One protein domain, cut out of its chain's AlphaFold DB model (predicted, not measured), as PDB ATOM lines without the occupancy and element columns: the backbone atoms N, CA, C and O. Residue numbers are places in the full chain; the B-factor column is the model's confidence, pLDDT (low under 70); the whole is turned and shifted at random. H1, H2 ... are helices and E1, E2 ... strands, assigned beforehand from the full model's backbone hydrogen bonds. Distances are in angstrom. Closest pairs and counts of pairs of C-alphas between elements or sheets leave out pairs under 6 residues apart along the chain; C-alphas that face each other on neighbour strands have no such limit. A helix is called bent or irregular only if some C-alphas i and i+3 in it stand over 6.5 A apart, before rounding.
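This is residues 66 to 194 of the 327 residues of the protein "DUF1738 domain-containing protein" of Treponema porcinum (UniProt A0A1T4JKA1). A long two-stranded ribbon, the hairpin of E2 and E3, is joined by the short strand E1 at one end of E3; H1 covers one face of this small sheet, and H2 only grazes it. The long helix H3 runs away from the sheet, and its residues 185 to 194 stick out; the long link of residues 136 to 153 lies at the other end of the ribbon. The printed part has 129 residues, with three named helices and three named strands in the order H1, E1, H2, E2, E3, H3. The sheet's order is E1, E3, E2, antiparallel throughout, and the class is mixed, helices and strands. The whole is only just loose, close to compact, with a radius of gyration of the C-alphas of 17.1 A and spans of 52 by 40 by 31 A.

Start at residues 68 to 69, a short pairing, parallel to residues 97 to 98 of E1, residues 97 to 99. Next comes H1, residues 79 to 90, on the sheet of E1, E3, residues 154 to 163, and E2, residues 128 to 135. Its height over the sheet is 9.0 A, and it lies over E3, along the strands at 21 degrees on the local plane; helix and sheet make two layers, a helix on one face of a sheet. Its closest C-alphas to E2 are those of Thr 80 and Ile 130, 7.0 A apart. E1 is antiparallel to E3 at 120 degrees; look for N 99 and O 162, 2.9 A apart. H2, residues 101 to 110, only grazes the sheet with residues 101 to 104; its closest C-alphas to E3 are those of Val 101 and Leu 161, 7.7 A apart. E1, H2 and E2 form a split strand-helix-strand unit, two strands running the same way with E3 between them, and its crossover is right-handed. In the hairpin of E2 and E3, antiparallel at 146 degrees, find N 130 and O 159, 2.9 A apart. E3 is staggered: 154 to 161 pair with E2, 162 to 163 with E1. H3, residues 170 to 194, is not on the sheet, but is near H2. Every O i to N i+4 pair is within hydrogen-bond range in H1 and H2; in H3, 20 of 21 are.

Find C-alpha 79 at (352.543, 371.633, 175.123), where H1 begins its 16.4 A. E1 measures 7.3 A, H2 14.3 A, E2 21.9 A and E3 26.2 A. H3 runs 36.6 A to C-alpha 194 at (352.919, 355.985, 207.357); it is irregular, with C-alphas 191 and 194 9.2 A apart.

The C-alphas farthest apart, those of Asn 116 and Glu 148, are 53.6 A apart. The printed part has no cut. The links H2 to E2 and E2 to E3 are long. Mean pLDDT of the printed part is 88.5, and no printed residue is under 70.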
ATOM      1  N   ASP A  66     343.513 367.772 184.416       91.31
ATOM      2  CA  ASP A  66     344.499 366.854 183.857       91.31
ATOM      3  C   ASP A  66     344.111 366.399 182.443       91.31
ATOM      4  O   ASP A  66     342.933 366.254 182.109       91.31
ATOM      5  N   VAL A  67     345.134 366.121 181.635       94.31
ATOM      6  CA  VAL A  67     345.024 365.291 180.436       94.31
ATOM      7  C   VAL A  67     345.820 364.036 180.715       94.31
ATOM      8  O   VAL A  67     346.995 364.120 181.078       94.31
ATOM      9  N   LYS A  68     345.208 362.866 180.572       93.19
ATOM     10  CA  LYS A  68     345.857 361.611 180.955       93.19
ATOM     11  C   LYS A  68     345.672 360.534 179.913       93.19
ATOM     12  O   LYS A  68     344.728 360.535 179.125       93.19
ATOM     13  N   ASN A  69     346.598 359.597 179.935       92.81
ATOM     14  CA  ASN A  69     346.437 358.347 179.242       92.81
ATOM     15  C   ASN A  69     345.464 357.477 180.047       92.81
ATOM     16  O   ASN A  69     345.719 357.199 181.219       92.81
ATOM     17  N   VAL A  70     344.344 357.075 179.448       90.62
ATOM     18  CA  VAL A  70     343.313 356.313 180.172       90.62
ATOM     19  C   VAL A  70     343.839 354.955 180.630       90.62
ATOM     20  O   VAL A  70     343.477 354.478 181.702       90.62
ATOM     21  N   VAL A  71     344.746 354.358 179.855       86.81
ATOM     22  CA  VAL A  71     345.168 352.980 180.074       86.81
ATOM     23  C   VAL A  71     346.108 352.878 181.280       86.81
ATOM     24  O   VAL A  71     345.891 352.103 182.212       86.81
ATOM     25  N   ASN A  72     347.154 353.702 181.307       84.00
ATOM     26  CA  ASN A  72     348.155 353.662 182.379       84.00
ATOM     27  C   ASN A  72     347.987 354.766 183.443       84.00
ATOM     28  O   ASN A  72     348.711 354.766 184.435       84.00
ATOM     29  N   GLY A  73     347.041 355.692 183.267       85.44
ATOM     30  CA  GLY A  73     346.796 356.803 184.190       85.44
ATOM     31  C   GLY A  73     347.858 357.910 184.159       85.44
ATOM     32  O   GLY A  73     347.735 358.889 184.897       85.44
ATOM     33  N   THR A  74     348.892 357.793 183.321       88.56
ATOM     34  CA  THR A  74     349.975 358.777 183.230       88.56
ATOM     35  C   THR A  74     349.449 360.093 182.673       88.56
ATOM     36  O   THR A  74     348.806 360.133 181.625       88.56
ATOM     37  N   LYS A  75     349.757 361.192 183.364       92.25
ATOM     38  CA  LYS A  75     349.401 362.546 182.932       92.25
ATOM     39  C   LYS A  75     350.331 363.019 181.817       92.25
ATOM     40  O   LYS A  75     351.553 362.956 181.961       92.25
ATOM     41  N   TYR A  76     349.754 363.543 180.742       92.75
ATOM     42  CA  TYR A  76     350.492 364.298 179.735       92.75
ATOM     43  C   TYR A  76     350.908 365.659 180.310       92.75
ATOM     44  O   TYR A  76     350.260 366.186 181.220       92.75
ATOM     45  N   ARG A  77     352.015 366.219 179.809       91.00
ATOM     46  CA  ARG A  77     352.614 367.460 180.326       91.00
ATOM     47  C   ARG A  77     352.934 368.448 179.209       91.00
ATOM     48  O   ARG A  77     353.089 368.064 178.050       91.00
ATOM     49  N   GLY A  78     353.100 369.713 179.592       91.62
ATOM     50  CA  GLY A  78     353.574 370.777 178.712       91.62
ATOM     51  C   GLY A  78     352.668 371.013 177.502       91.62
ATOM     52  O   GLY A  78     351.443 370.922 177.589       91.62
ATOM     53  N   MET A  79     353.278 371.301 176.350       92.12
ATOM     54  CA  MET A  79     352.543 371.633 175.123       92.12
ATOM     55  C   MET A  79     351.610 370.503 174.662       92.12
ATOM     56  O   MET A  79     350.518 370.776 174.169       92.12
ATOM     57  N   THR A  80     351.979 369.241 174.893       92.31
ATOM     58  CA  THR A  80     351.123 368.084 174.588       92.31
ATOM     59  C   THR A  80     349.767 368.184 175.280       92.31
ATOM     60  O   THR A  80     348.742 367.914 174.662       92.31
ATOM     61  N   THR A  81     349.736 368.630 176.536       93.75
ATOM     62  CA  THR A  81     348.493 368.835 177.286       93.75
ATOM     63  C   THR A  81     347.592 369.861 176.602       93.75
ATOM     64  O   THR A  81     346.402 369.611 176.443       93.75
ATOM     65  N   LEU A  82     348.146 370.987 176.141       94.31
ATOM     66  CA  LEU A  82     347.368 372.017 175.440       94.31
ATOM     67  C   LEU A  82     346.837 371.531 174.095       94.31
ATOM     68  O   LEU A  82     345.668 371.759 173.786       94.31
ATOM     69  N   LEU A  83     347.673 370.841 173.316       94.31
ATOM     70  CA  LEU A  83     347.274 370.282 172.025       94.31
ATOM     71  C   LEU A  83     346.126 369.284 172.176       94.31
ATOM     72  O   LEU A  83     345.163 369.337 171.416       94.31
ATOM     73  N   LEU A  84     346.202 368.418 173.188       95.50
ATOM     74  CA  LEU A  84     345.160 367.441 173.473       95.50
ATOM     75  C   LEU A  84     343.870 368.120 173.947       95.50
ATOM     76  O   LEU A  84     342.831 367.909 173.333       95.50
ATOM     77  N   LYS A  85     343.917 369.025 174.932       95.19
ATOM     78  CA  LYS A  85     342.715 369.770 175.361       95.19
ATOM     79  C   LYS A  85     342.033 370.496 174.208       95.19
ATOM     80  O   LYS A  85     340.813 370.437 174.067       95.19
ATOM     81  N   ASN A  86     342.824 371.156 173.364       93.50
ATOM     82  CA  ASN A  86     342.303 371.834 172.187       93.50
ATOM     83  C   ASN A  86     341.646 370.840 171.219       93.50
ATOM     84  O   ASN A  86     340.544 371.078 170.742       93.50
ATOM     85  N   PHE A  87     342.279 369.690 170.982       93.62
ATOM     86  CA  PHE A  87     341.703 368.627 170.165       93.62
ATOM     87  C   PHE A  87     340.382 368.089 170.736       93.62
ATOM     88  O   PHE A  87     339.433 367.933 169.972       93.62
ATOM     89  N   SER A  88     340.268 367.869 172.052       93.94
ATOM     90  CA  SER A  88     338.985 367.511 172.678       93.94
ATOM     91  C   SER A  88     337.923 368.579 172.455       93.94
ATOM     92  O   SER A  88     336.825 368.260 172.008       93.94
ATOM     93  N   LYS A  89     338.258 369.849 172.695       91.31
ATOM     94  CA  LYS A  89     337.317 370.965 172.554       91.31
ATOM     95  C   LYS A  89     336.836 371.141 171.112       91.31
ATOM     96  O   LYS A  89     335.639 371.282 170.890       91.31
ATOM     97  N   LEU A  90     337.747 371.076 170.139       90.12
ATOM     98  CA  LEU A  90     337.433 371.205 168.711       90.12
ATOM     99  C   LEU A  90     336.499 370.101 168.203       90.12
ATOM    100  O   LEU A  90     335.694 370.358 167.315       90.12
ATOM    101  N   ASN A  91     336.600 368.893 168.762       91.56
ATOM    102  CA  ASN A  91     335.783 367.748 168.353       91.56
ATOM    103  C   ASN A  91     334.604 367.472 169.304       91.56
ATOM    104  O   ASN A  91     333.899 366.482 169.129       91.56
ATOM    105  N   GLY A  92     334.382 368.317 170.317       92.12
ATOM    106  CA  GLY A  92     333.297 368.139 171.285       92.12
ATOM    107  C   GLY A  92     333.435 366.892 172.166       92.12
ATOM    108  O   GLY A  92     332.427 366.348 172.616       92.12
ATOM    109  N   TYR A  93     334.658 366.410 172.412       93.25
ATOM    110  CA  TYR A  93     334.868 365.249 173.273       93.25
ATOM    111  C   TYR A  93     334.698 365.618 174.755       93.25
ATOM    112  O   TYR A  93     335.277 366.606 175.211       93.25
ATOM    113  N   PRO A  94     333.948 364.814 175.532       88.62
ATOM    114  CA  PRO A  94     333.575 365.147 176.906       88.62
ATOM    115  C   PRO A  94     334.713 364.976 177.919       88.62
ATOM    116  O   PRO A  94     334.601 365.448 179.048       88.62
ATOM    117  N   THR A  95     335.795 364.284 177.555       89.62
ATOM    118  CA  THR A  95     336.909 363.998 178.466       89.62
ATOM    119  C   THR A  95     338.255 364.363 177.848       89.62
ATOM    120  O   THR A  95     338.399 364.527 176.637       89.62
ATOM    121  N   ASN A  96     339.272 364.460 178.703       93.06
ATOM    122  CA  ASN A  96     340.670 364.678 178.331       93.06
ATOM    123  C   ASN A  96     341.491 363.392 178.542       93.06
ATOM    124  O   ASN A  96     342.573 363.393 179.134       93.06
ATOM    125  N   GLU A  97     340.933 362.267 178.098       94.31
ATOM    126  CA  GLU A  97     341.480 360.926 178.290       94.31
ATOM    127  C   GLU A  97     341.823 360.291 176.943       94.31
ATOM    128  O   GLU A  97     340.965 360.172 176.068       94.31
ATOM    129  N   TYR A  98     343.082 359.880 176.786       96.00
ATOM    130  CA  TYR A  98     343.628 359.438 175.502       96.00
ATOM    131  C   TYR A  98     344.312 358.078 175.570       96.00
ATOM    132  O   TYR A  98     344.745 357.629 176.630       96.00
ATOM    133  N   MET A  99     344.457 357.440 174.414       94.50
ATOM    134  CA  MET A  99     345.220 356.205 174.247       94.50
ATOM    135  C   MET A  99     345.753 356.063 172.821       94.50
ATOM    136  O   MET A  99     345.267 356.723 171.902       94.50
ATOM    137  N   THR A 100     346.714 355.167 172.618       94.19
ATOM    138  CA  THR A 100     347.075 354.681 171.280       94.19
ATOM    139  C   THR A 100     346.284 353.419 170.923       94.19
ATOM    140  O   THR A 100     345.746 352.736 171.797       94.19
ATOM    141  N   VAL A 101     346.261 353.055 169.638       92.50
ATOM    142  CA  VAL A 101     345.672 351.777 169.188       92.50
ATOM    143  C   VAL A 101     346.406 350.586 169.806       92.50
ATOM    144  O   VAL A 101     345.762 349.650 170.261       92.50
ATOM    145  N   GLN A 102     347.735 350.648 169.921       91.69
ATOM    146  CA  GLN A 102     348.523 349.577 170.543       91.69
ATOM    147  C   GLN A 102     348.130 349.353 172.009       91.69
ATOM    148  O   GLN A 102     348.115 348.223 172.492       91.69
ATOM    149  N   GLN A 103     347.788 350.423 172.729       91.12
ATOM    150  CA  GLN A 103     347.289 350.309 174.097       91.12
ATOM    151  C   GLN A 103     345.885 349.698 174.139       91.12
ATOM    152  O   GLN A 103     345.615 348.883 175.015       91.12
ATOM    153  N   LEU A 104     345.018 350.038 173.184       91.56
ATOM    154  CA  LEU A 104     343.700 349.415 173.049       91.56
ATOM    155  C   LEU A 104     343.814 347.909 172.762       91.56
ATOM    156  O   LEU A 104     343.107 347.102 173.359       91.56
ATOM    157  N   ASP A 105     344.748 347.520 171.893       90.12
ATOM    158  CA  ASP A 105     345.039 346.119 171.584       90.12
ATOM    159  C   ASP A 105     345.565 345.360 172.799       90.12
ATOM    160  O   ASP A 105     345.124 344.240 173.055       90.12
ATOM    161  N   LYS A 106     346.425 345.993 173.601       88.94
ATOM    162  CA  LYS A 106     346.876 345.429 174.874       88.94
ATOM    163  C   LYS A 106     345.703 345.150 175.821       88.94
ATOM    164  O   LYS A 106     345.628 344.054 176.364       88.94
ATOM    165  N   VAL A 107     344.766 346.091 175.971       88.88
ATOM    166  CA  VAL A 107     343.562 345.886 176.801       88.88
ATOM    167  C   VAL A 107     342.730 344.715 176.275       88.88
ATOM    168  O   VAL A 107     342.325 343.850 177.049       88.88
ATOM    169  N   ASN A 108     342.519 344.645 174.957       90.69
ATOM    170  CA  ASN A 108     341.790 343.545 174.325       90.69
ATOM    171  C   ASN A 108     342.439 342.178 174.595       90.69
ATOM    172  O   ASN A 108     341.729 341.212 174.874       90.69
ATOM    173  N   MET A 109     343.772 342.105 174.527       88.31
ATOM    174  CA  MET A 109     344.533 340.886 174.813       88.31
ATOM    175  C   MET A 109     344.455 340.492 176.289       88.31
ATOM    176  O   MET A 109     344.160 339.339 176.592       88.31
ATOM    177  N   GLU A 110     344.687 341.431 177.209       86.81
ATOM    178  CA  GLU A 110     344.682 341.162 178.654       86.81
ATOM    179  C   GLU A 110     343.306 340.720 179.158       86.81
ATOM    180  O   GLU A 110     343.211 339.827 179.997       86.81
ATOM    181  N   LYS A 111     342.231 341.302 178.616       84.88
ATOM    182  CA  LYS A 111     340.852 340.911 178.935       84.88
ATOM    183  C   LYS A 111     340.345 339.719 178.122       84.88
ATOM    184  O   LYS A 111     339.206 339.313 178.325       84.88
ATOM    185  N   GLN A 112     341.162 339.176 177.215       85.44
ATOM    186  CA  GLN A 112     340.802 338.065 176.328       85.44
ATOM    187  C   GLN A 112     339.468 338.305 175.596       85.44
ATOM    188  O   GLN A 112     338.642 337.404 175.451       85.44
ATOM    189  N   LEU A 113     339.231 339.545 175.151       84.25
ATOM    190  CA  LEU A 113     337.965 339.922 174.524       84.25
ATOM    191  C   LEU A 113     337.828 339.244 173.155       84.25
ATOM    192  O   LEU A 113     338.697 339.371 172.289       84.25
ATOM    193  N   GLY A 114     336.710 338.543 172.949       78.81
ATOM    194  CA  GLY A 114     336.376 337.916 171.672       78.81
ATOM    195  C   GLY A 114     336.121 338.938 170.558       78.81
ATOM    196  O   GLY A 114     335.960 340.133 170.802       78.81
ATOM    197  N   TRP A 115     336.039 338.470 169.308       81.12
ATOM    198  CA  TRP A 115     335.895 339.330 168.121       81.12
ATOM    199  C   TRP A 115     334.758 340.365 168.218       81.12
ATOM    200  O   TRP A 115     334.954 341.512 167.803       81.12
ATOM    201  N   ASN A 116     333.615 339.961 168.785       82.31
ATOM    202  CA  ASN A 116     332.406 340.782 168.934       82.31
ATOM    203  C   ASN A 116     332.468 341.759 170.119       82.31
ATOM    204  O   ASN A 116     331.759 342.758 170.117       82.31
ATOM    205  N   ASP A 117     333.317 341.486 171.109       83.94
ATOM    206  CA  ASP A 117     333.455 342.295 172.326       83.94
ATOM    207  C   ASP A 117     334.703 343.177 172.327       83.94
ATOM    208  O   ASP A 117     334.897 343.973 173.249       83.94
ATOM    209  N   ARG A 118     335.548 343.030 171.300       87.19
ATOM    210  CA  ARG A 118     336.798 343.762 171.137       87.19
ATOM    211  C   ARG A 118     336.536 345.263 171.087       87.19
ATOM    212  O   ARG A 118     335.751 345.741 170.272       87.19
ATOM    213  N   LEU A 119     337.284 346.013 171.885       90.94
ATOM    214  CA  LEU A 119     337.302 347.465 171.837       90.94
ATOM    215  C   LEU A 119     338.013 347.934 170.569       90.94
ATOM    216  O   LEU A 119     339.146 347.529 170.289       90.94
ATOM    217  N   ARG A 120     337.347 348.802 169.804       93.44
ATOM    218  CA  ARG A 120     337.853 349.367 168.549       93.44
ATOM    219  C   ARG A 120     337.616 350.866 168.519       93.44
ATOM    220  O   ARG A 120     336.698 351.379 169.158       93.44
ATOM    221  N   ILE A 121     338.442 351.556 167.745       95.75
ATOM    222  CA  ILE A 121     338.163 352.934 167.353       95.75
ATOM    223  C   ILE A 121     336.988 352.918 166.368       95.75
ATOM    224  O   ILE A 121     336.997 352.120 165.428       95.75
ATOM    225  N   LYS A 122     335.994 353.790 166.574       95.00
ATOM    226  CA  LYS A 122     334.831 353.922 165.688       95.00
ATOM    227  C   LYS A 122     335.298 354.200 164.257       95.00
ATOM    228  O   LYS A 122     336.248 354.947 164.013       95.00
ATOM    229  N   LYS A 123     334.623 353.592 163.283       93.62
ATOM    230  CA  LYS A 123     334.972 353.747 161.866       93.62
ATOM    231  C   LYS A 123     334.902 355.221 161.443       93.62
ATOM    232  O   LYS A 123     333.885 355.871 161.644       93.62
ATOM    233  N   GLY A 124     335.963 355.710 160.798       92.31
ATOM    234  CA  GLY A 124     336.058 357.092 160.308       92.31
ATOM    235  C   GLY A 124     336.660 358.084 161.307       92.31
ATOM    236  O   GLY A 124     336.918 359.223 160.936       92.31
ATOM    237  N   GLU A 125     336.941 357.662 162.540       93.38
ATOM    238  CA  GLU A 125     337.586 358.524 163.528       93.38
ATOM    239  C   GLU A 125     339.063 358.767 163.214       93.38
ATOM    240  O   GLU A 125     339.832 357.861 162.866       93.38
ATOM    241  N   HIS A 126     339.490 360.010 163.422       92.19
ATOM    242  CA  HIS A 126     340.877 360.419 163.267       92.19
ATOM    243  C   HIS A 126     341.440 360.858 164.616       92.19
ATOM    244  O   HIS A 126     340.922 361.764 165.258       92.19
ATOM    245  N   GLY A 127     342.512 360.197 165.049       92.81
ATOM    246  CA  GLY A 127     343.307 360.621 166.199       92.81
ATOM    247  C   GLY A 127     344.255 361.776 165.869       92.81
ATOM    248  O   GLY A 127     344.539 362.050 164.700       92.81
ATOM    249  N   ILE A 128     344.787 362.407 166.910       92.94
ATOM    250  CA  ILE A 128     345.803 363.460 166.831       92.94
ATOM    251  C   ILE A 128     347.210 362.861 166.894       92.94
ATOM    252  O   ILE A 128     347.491 361.996 167.721       92.94
ATOM    253  N   ASN A 129     348.108 363.334 166.033       91.31
ATOM    254  CA  ASN A 129     349.516 362.958 166.077       91.31
ATOM    255  C   ASN A 129     350.276 363.880 167.034       91.31
ATOM    256  O   ASN A 129     350.261 365.104 166.873       91.31
ATOM    257  N   ILE A 130     350.960 363.282 168.005       88.69
ATOM    258  CA  ILE A 130     351.815 363.980 168.960       88.69
ATOM    259  C   ILE A 130     353.226 363.410 168.867       88.69
ATOM    260  O   ILE A 130     353.417 362.194 168.909       88.69
ATOM    261  N   ASP A 131     354.202 364.307 168.795       84.75
ATOM    262  CA  ASP A 131     355.614 363.952 168.848       84.75
ATOM    263  C   ASP A 131     356.076 363.875 170.307       84.75
ATOM    264  O   ASP A 131     355.898 364.810 171.092       84.75
ATOM    265  N   PHE A 132     356.688 362.752 170.668       82.31
ATOM    266  CA  PHE A 132     357.299 362.500 171.964       82.31
ATOM    267  C   PHE A 132     358.811 362.370 171.814       82.31
ATOM    268  O   PHE A 132     359.313 361.855 170.820       82.31
ATOM    269  N   SER A 133     359.529 362.813 172.841       81.94
ATOM    270  CA  SER A 133     360.950 362.534 173.025       81.94
ATOM    271  C   SER A 133     361.061 361.426 174.063       81.94
ATOM    272  O   SER A 133     360.711 361.656 175.222       81.94
ATOM    273  N   VAL A 134     361.514 360.243 173.660       82.44
ATOM    274  CA  VAL A 134     361.636 359.066 174.535       82.44
ATOM    275  C   VAL A 134     363.093 358.609 174.613       82.44
ATOM    276  O   VAL A 134     363.823 358.817 173.646       82.44
ATOM    277  N   PRO A 135     363.537 358.008 175.731       86.56
ATOM    278  CA  PRO A 135     364.859 357.395 175.813       86.56
ATOM    279  C   PRO A 135     365.076 356.403 174.673       86.56
ATOM    280  O   PRO A 135     364.255 355.506 174.465       86.56
ATOM    281  N   LYS A 136     366.177 356.564 173.939       88.75
ATOM    282  CA  LYS A 136     366.596 355.596 172.933       88.75
ATOM    283  C   LYS A 136     367.169 354.378 173.649       88.75
ATOM    284  O   LYS A 136     367.991 354.539 174.550       88.75
ATOM    285  N   HIS A 137     366.768 353.183 173.232       87.50
ATOM    286  CA  HIS A 137     367.288 351.930 173.775       87.50
ATOM    287  C   HIS A 137     368.163 351.213 172.736       87.50
ATOM    288  O   HIS A 137     367.921 351.333 171.534       87.50
ATOM    289  N   ASP A 138     369.209 350.525 173.192       88.94
ATOM    290  CA  ASP A 138     370.031 349.642 172.359       88.94
ATOM    291  C   ASP A 138     369.333 348.291 172.102       88.94
ATOM    292  O   ASP A 138     368.228 348.035 172.586       88.94
ATOM    293  N   GLU A 139     369.975 347.407 171.335       89.06
ATOM    294  CA  GLU A 139     369.447 346.070 171.010       89.06
ATOM    295  C   GLU A 139     369.222 345.184 172.248       89.06
ATOM    296  O   GLU A 139     368.428 344.247 172.207       89.06
ATOM    297  N   ASN A 140     369.883 345.503 173.365       86.25
ATOM    298  CA  ASN A 140     369.752 344.800 174.637       86.25
ATOM    299  C   ASN A 140     368.697 345.443 175.555       86.25
ATOM    300  O   ASN A 140     368.498 344.979 176.679       86.25
ATOM    301  N   GLY A 141     368.026 346.507 175.103       83.75
ATOM    302  CA  GLY A 141     367.021 347.231 175.872       83.75
ATOM    303  C   GLY A 141     367.592 348.188 176.921       83.75
ATOM    304  O   GLY A 141     366.852 348.603 177.810       83.75
ATOM    305  N   ASN A 142     368.873 348.557 176.846       88.12
ATOM    306  CA  ASN A 142     369.479 349.544 177.742       88.12
ATOM    307  C   ASN A 142     369.380 350.955 177.159       88.12
ATOM    308  O   ASN A 142     369.543 351.148 175.956       88.12
ATOM    309  N   GLU A 143     369.166 351.960 178.014       90.88
ATOM    310  CA  GLU A 143     369.188 353.363 177.590       90.88
ATOM    311  C   GLU A 143     370.549 353.747 176.992       90.88
ATOM    312  O   GLU A 143     371.596 353.626 177.637       90.88
ATOM    313  N   VAL A 144     370.526 354.285 175.775       89.69
ATOM    314  CA  VAL A 144     371.708 354.818 175.103       89.69
ATOM    315  C   VAL A 144     372.097 356.129 175.774       89.69
ATOM    316  O   VAL A 144     371.286 357.052 175.869       89.69
ATOM    317  N   LYS A 145     373.350 356.240 176.213       90.88
ATOM    318  CA  LYS A 145     373.902 357.472 176.785       90.88
ATOM    319  C   LYS A 145     374.890 358.119 175.831       90.88
ATOM    320  O   LYS A 145     375.662 357.441 175.161       90.88
ATOM    321  N   ASP A 146     374.859 359.439 175.804       85.12
ATOM    322  CA  ASP A 146     375.838 360.257 175.114       85.12
ATOM    323  C   ASP A 146     377.198 360.110 175.831       85.12
ATOM    324  O   ASP A 146     377.261 360.311 177.051       85.12
ATOM    325  N   PRO A 147     378.270 359.720 175.120       83.56
ATOM    326  CA  PRO A 147     379.558 359.414 175.738       83.56
ATOM    327  C   PRO A 147     380.272 360.651 176.300       83.56
ATOM    328  O   PRO A 147     381.080 360.510 177.214       83.56
ATOM    329  N   GLU A 148     379.976 361.851 175.796       83.50
ATOM    330  CA  GLU A 148     380.618 363.092 176.243       83.50
ATOM    331  C   GLU A 148     379.903 363.691 177.456       83.50
ATOM    332  O   GLU A 148     380.532 364.206 178.381       83.50
ATOM    333  N   THR A 149     378.572 363.625 177.470       84.06
ATOM    334  CA  THR A 149     377.754 364.293 178.494       84.06
ATOM    335  C   THR A 149     377.186 363.345 179.546       84.06
ATOM    336  O   THR A 149     376.669 363.805 180.568       84.06
ATOM    337  N   GLY A 150     377.227 362.033 179.301       83.56
ATOM    338  CA  GLY A 150     376.632 361.001 180.153       83.56
ATOM    339  C   GLY A 150     375.100 361.041 180.221       83.56
ATOM    340  O   GLY A 150     374.503 360.336 181.040       83.56
ATOM    341  N   LYS A 151     374.445 361.876 179.402       85.94
ATOM    342  CA  LYS A 151     372.985 362.037 179.378       85.94
ATOM    343  C   LYS A 151     372.340 360.998 178.470       85.94
ATOM    344  O   LYS A 151     372.907 360.633 177.447       85.94
ATOM    345  N   THR A 152     371.132 360.558 178.816       86.50
ATOM    346  CA  THR A 152     370.330 359.675 177.962       86.50
ATOM    347  C   THR A 152     370.040 360.356 176.623       86.50
ATOM    348  O   THR A 152     369.523 361.476 176.579       86.50
ATOM    349  N   VAL A 153     370.388 359.675 175.534       86.25
ATOM    350  CA  VAL A 153     370.039 360.073 174.173       86.25
ATOM    351  C   VAL A 153     368.566 359.767 173.981       86.25
ATOM    352  O   VAL A 153     368.130 358.633 174.160       86.25
ATOM    353  N   ASN A 154     367.800 360.781 173.599       84.56
ATOM    354  CA  ASN A 154     366.395 360.594 173.285       84.56
ATOM    355  C   ASN A 154     366.192 360.486 171.776       84.56
ATOM    356  O   ASN A 154     366.808 361.217 170.999       84.56
ATOM    357  N   GLU A 155     365.271 359.624 171.374       83.19
ATOM    358  CA  GLU A 155     364.730 359.586 170.024       83.19
ATOM    359  C   GLU A 155     363.358 360.260 169.966       83.19
ATOM    360  O   GLU A 155     362.638 360.376 170.964       83.19
ATOM    361  N   LYS A 156     363.005 360.741 168.773       81.06
ATOM    362  CA  LYS A 156     361.688 361.315 168.512       81.06
ATOM    363  C   LYS A 156     360.784 360.235 167.947       81.06
ATOM    364  O   LYS A 156     361.111 359.641 166.925       81.06
ATOM    365  N   ILE A 157     359.634 360.044 168.576       84.50
ATOM    366  CA  ILE A 157     358.579 359.170 168.070       84.50
ATOM    367  C   ILE A 157     357.304 359.980 167.875       84.50
ATOM    368  O   ILE A 157     356.969 360.827 168.698       84.50
ATOM    369  N   THR A 158     356.560 359.702 166.812       86.25
ATOM    370  CA  THR A 158     355.217 360.255 166.626       86.25
ATOM    371  C   THR A 158     354.206 359.187 167.009       86.25
ATOM    372  O   THR A 158     354.187 358.108 166.420       86.25
ATOM    373  N   ALA A 159     353.342 359.479 167.980       89.94
ATOM    374  CA  ALA A 159     352.251 358.589 168.355       89.94
ATOM    375  C   ALA A 159     350.903 359.211 167.992       89.94
ATOM    376  O   ALA A 159     350.651 360.392 168.245       89.94
ATOM    377  N   LYS A 160     350.015 358.388 167.431       93.88
ATOM    378  CA  LYS A 160     348.633 358.774 167.155       93.88
ATOM    379  C   LYS A 160     347.758 358.455 168.361       93.88
ATOM    380  O   LYS A 160     347.631 357.292 168.749       93.88
ATOM    381  N   LEU A 161     347.170 359.491 168.943       95.88
ATOM    382  CA  LEU A 161     346.335 359.415 170.132       95.88
ATOM    383  C   LEU A 161     344.863 359.584 169.774       95.88
ATOM    384  O   LEU A 161     344.497 360.455 168.988       95.88
ATOM    385  N   PHE A 162     344.023 358.771 170.398       96.94
ATOM    386  CA  PHE A 162     342.574 358.801 170.268       96.94
ATOM    387  C   PHE A 162     341.965 359.114 171.623       96.94
ATOM    388  O   PHE A 162     342.409 358.579 172.641       96.94
ATOM    389  N   ASN A 163     340.968 359.990 171.632       97.00
ATOM    390  CA  ASN A 163     340.159 360.237 172.811       97.00
ATOM    391  C   ASN A 163     339.299 359.000 173.108       97.00
ATOM    392  O   ASN A 163     338.863 358.307 172.189       97.00
ATOM    393  N   ILE A 164     339.008 358.731 174.378       94.31
ATOM    394  CA  ILE A 164     338.131 357.618 174.764       94.31
ATOM    395  C   ILE A 164     336.746 357.669 174.114       94.31
ATOM    396  O   ILE A 164     336.207 356.625 173.758       94.31
ATOM    397  N   ALA A 165     336.197 358.859 173.864       94.06
ATOM    398  CA  ALA A 165     334.916 359.020 173.181       94.06
ATOM    399  C   ALA A 165     334.915 358.470 171.740       94.06
ATOM    400  O   ALA A 165     333.847 358.209 171.180       94.06
ATOM    401  N   GLN A 166     336.095 358.253 171.152       95.88
ATOM    402  CA  GLN A 166     336.276 357.678 169.817       95.88
ATOM    403  C   GLN A 166     336.282 356.138 169.825       95.88
ATOM    404  O   GLN A 166     336.394 355.526 168.767       95.88
ATOM    405  N   VAL A 167     336.158 355.487 170.987       94.50
ATOM    406  CA  VAL A 167     336.053 354.022 171.114       94.50
ATOM    407  C   VAL A 167     334.587 353.593 171.004       94.50
ATOM    408  O   VAL A 167     333.707 354.279 171.519       94.50
ATOM    409  N   GLU A 168     334.301 352.470 170.339       91.56
ATOM    410  CA  GLU A 168     332.932 351.954 170.134       91.56
ATOM    411  C   GLU A 168     332.188 351.671 171.450       91.56
ATOM    412  O   GLU A 168     330.999 351.959 171.553       91.56
ATOM    413  N   ASN A 169     332.893 351.170 172.468       87.25
ATOM    414  CA  ASN A 169     332.361 350.952 173.814       87.25
ATOM    415  C   ASN A 169     333.309 351.570 174.862       87.25
ATOM    416  O   ASN A 169     334.181 350.877 175.396       87.25
ATOM    417  N   PRO A 170     333.196 352.882 175.129       87.69
ATOM    418  CA  PRO A 170     334.103 353.570 176.040       87.69
ATOM    419  C   PRO A 170     333.934 353.106 177.494       87.69
ATOM    420  O   PRO A 170     334.905 353.115 178.245       87.69
ATOM    421  N   GLU A 171     332.743 352.653 177.892       87.12
ATOM    422  CA  GLU A 171     332.429 352.251 179.271       87.12
ATOM    423  C   GLU A 171     333.259 351.052 179.732       87.12
ATOM    424  O   GLU A 171     333.871 351.110 180.798       87.12
ATOM    425  N   LYS A 172     333.378 350.017 178.890       85.50
ATOM    426  CA  LYS A 172     334.240 348.850 179.156       85.50
ATOM    427  C   LYS A 172     335.702 349.254 179.389       85.50
ATOM    428  O   LYS A 172     336.389 348.680 180.233       85.50
ATOM    429  N   LEU A 173     336.190 350.256 178.654       86.75
ATOM    430  CA  LEU A 173     337.547 350.763 178.846       86.75
ATOM    431  C   LEU A 173     337.681 351.565 180.145       86.75
ATOM    432  O   LEU A 173     338.693 351.435 180.833       86.75
ATOM    433  N   VAL A 174     336.679 352.380 180.491       84.88
ATOM    434  CA  VAL A 174     336.646 353.115 181.765       84.88
ATOM    435  C   VAL A 174     336.642 352.152 182.947       84.88
ATOM    436  O   VAL A 174     337.371 352.375 183.909       84.88
ATOM    437  N   GLU A 175     335.836 351.092 182.893       85.94
ATOM    438  CA  GLU A 175     335.767 350.073 183.941       85.94
ATOM    439  C   GLU A 175     337.129 349.412 184.157       85.94
ATOM    440  O   GLU A 175     337.658 349.426 185.269       85.94
ATOM    441  N   TRP A 176     337.773 348.965 183.078       84.31
ATOM    442  CA  TRP A 176     339.129 348.431 183.158       84.31
ATOM    443  C   TRP A 176     340.135 349.450 183.708       84.31
ATOM    444  O   TRP A 176     340.949 349.137 184.577       84.31
ATOM    445  N   ALA A 177     340.070 350.701 183.251       83.75
ATOM    446  CA  ALA A 177     340.952 351.755 183.734       83.75
ATOM    447  C   ALA A 177     340.754 352.047 185.231       83.75
ATOM    448  O   ALA A 177     341.728 352.377 185.914       83.75
ATOM    449  N   LYS A 178     339.526 351.904 185.753       84.75
ATOM    450  CA  LYS A 178     339.216 352.010 187.187       84.75
ATOM    451  C   LYS A 178     339.837 350.865 187.982       84.75
ATOM    452  O   LYS A 178     340.473 351.149 188.993       84.75
ATOM    453  N   GLU A 179     339.734 349.621 187.512       84.56
ATOM    454  CA  GLU A 179     340.406 348.469 188.142       84.56
ATOM    455  C   GLU A 179     341.920 348.714 188.252       84.56
ATOM    456  O   GLU A 179     342.513 348.589 189.324       84.56
ATOM    457  N   GLN A 180     342.544 349.166 187.158       81.25
ATOM    458  CA  GLN A 180     343.972 349.493 187.141       81.25
ATOM    459  C   GLN A 180     344.313 350.685 188.045       81.25
ATOM    460  O   GLN A 180     345.375 350.721 188.664       81.25
ATOM    461  N   ALA A 181     343.440 351.693 188.122       80.25
ATOM    462  CA  ALA A 181     343.637 352.847 188.995       80.25
ATOM    463  C   ALA A 181     343.562 352.467 190.477       80.25
ATOM    464  O   ALA A 181     344.401 352.933 191.246       80.25
ATOM    465  N   GLN A 182     342.620 351.601 190.856       82.62
ATOM    466  CA  GLN A 182     342.495 351.087 192.217       82.62
ATOM    467  C   GLN A 182     343.736 350.283 192.616       82.62
ATOM    468  O   GLN A 182     344.336 350.564 193.651       82.62
ATOM    469  N   ALA A 183     344.203 349.383 191.747       80.19
ATOM    470  CA  ALA A 183     345.433 348.627 191.985       80.19
ATOM    471  C   ALA A 183     346.655 349.550 192.170       80.19
ATOM    472  O   ALA A 183     347.474 349.352 193.068       80.19
ATOM    473  N   ARG A 184     346.765 350.616 191.362       78.94
ATOM    474  CA  ARG A 184     347.821 351.635 191.515       78.94
ATOM    475  C   ARG A 184     347.696 352.418 192.823       78.94
ATOM    476  O   ARG A 184     348.717 352.732 193.429       78.94
ATOM    477  N   TYR A 185     346.475 352.760 193.231       80.94
ATOM    478  CA  TYR A 185     346.201 353.459 194.486       80.94
ATOM    479  C   TYR A 185     346.620 352.614 195.690       80.94
ATOM    480  O   TYR A 185     347.351 353.096 196.553       80.94
ATOM    481  N   GLU A 186     346.223 351.343 195.715       84.44
ATOM    482  CA  GLU A 186     346.567 350.400 196.781       84.44
ATOM    483  C   GLU A 186     348.079 350.177 196.866       84.44
ATOM    484  O   GLU A 186     348.655 350.325 197.942       84.44
ATOM    485  N   TYR A 187     348.743 349.968 195.725       80.44
ATOM    486  CA  TYR A 187     350.202 349.862 195.663       80.44
ATOM    487  C   TYR A 187     350.910 351.133 196.165       80.44
ATOM    488  O   TYR A 187     351.906 351.064 196.887       80.44
ATOM    489  N   ALA A 188     350.415 352.321 195.796       79.75
ATOM    490  CA  ALA A 188     350.989 353.587 196.251       79.75
ATOM    491  C   ALA A 188     350.813 353.786 197.762       79.75
ATOM    492  O   ALA A 188     351.751 354.235 198.427       79.75
ATOM    493  N   LYS A 189     349.644 353.420 198.299       83.75
ATOM    494  CA  LYS A 189     349.349 353.437 199.733       83.75
ATOM    495  C   LYS A 189     350.275 352.490 200.498       83.75
ATOM    496  O   LYS A 189     350.900 352.916 201.464       83.75
ATOM    497  N   GLU A 190     350.425 351.252 200.029       84.44
ATOM    498  CA  GLU A 190     351.325 350.255 200.620       84.44
ATOM    499  C   GLU A 190     352.779 350.746 200.630       84.44
ATOM    500  O   GLU A 190     353.441 350.746 201.666       84.44
ATOM    501  N   LYS A 191     353.265 351.254 199.493       85.81
ATOM    502  CA  LYS A 191     354.646 351.728 199.351       85.81
ATOM    503  C   LYS A 191     354.952 352.978 200.180       85.81
ATOM    504  O   LYS A 191     356.093 353.171 200.600       85.81
ATOM    505  N   ALA A 192     353.973 353.863 200.362       79.31
ATOM    506  CA  ALA A 192     354.136 355.084 201.147       79.31
ATOM    507  C   ALA A 192     354.040 354.840 202.662       79.31
ATOM    508  O   ALA A 192     354.605 355.632 203.424       79.31
ATOM    509  N   GLY A 193     353.366 353.767 203.094       83.75
ATOM    510  CA  GLY A 193     353.184 353.417 204.504       83.75
ATOM    511  C   GLY A 193     352.648 354.598 205.317       83.75
ATOM    512  O   GLY A 193     351.721 355.288 204.894       83.75
ATOM    513  N   ASP A 194     353.302 354.899 206.438       78.06
ATOM    514  CA  ASP A 194     352.919 355.985 207.357       78.06
ATOM    515  C   ASP A 194     353.000 357.400 206.750       78.06
ATOM    516  O   ASP A 194     352.501 358.360 207.331       78.06
TER     517      ASP A 194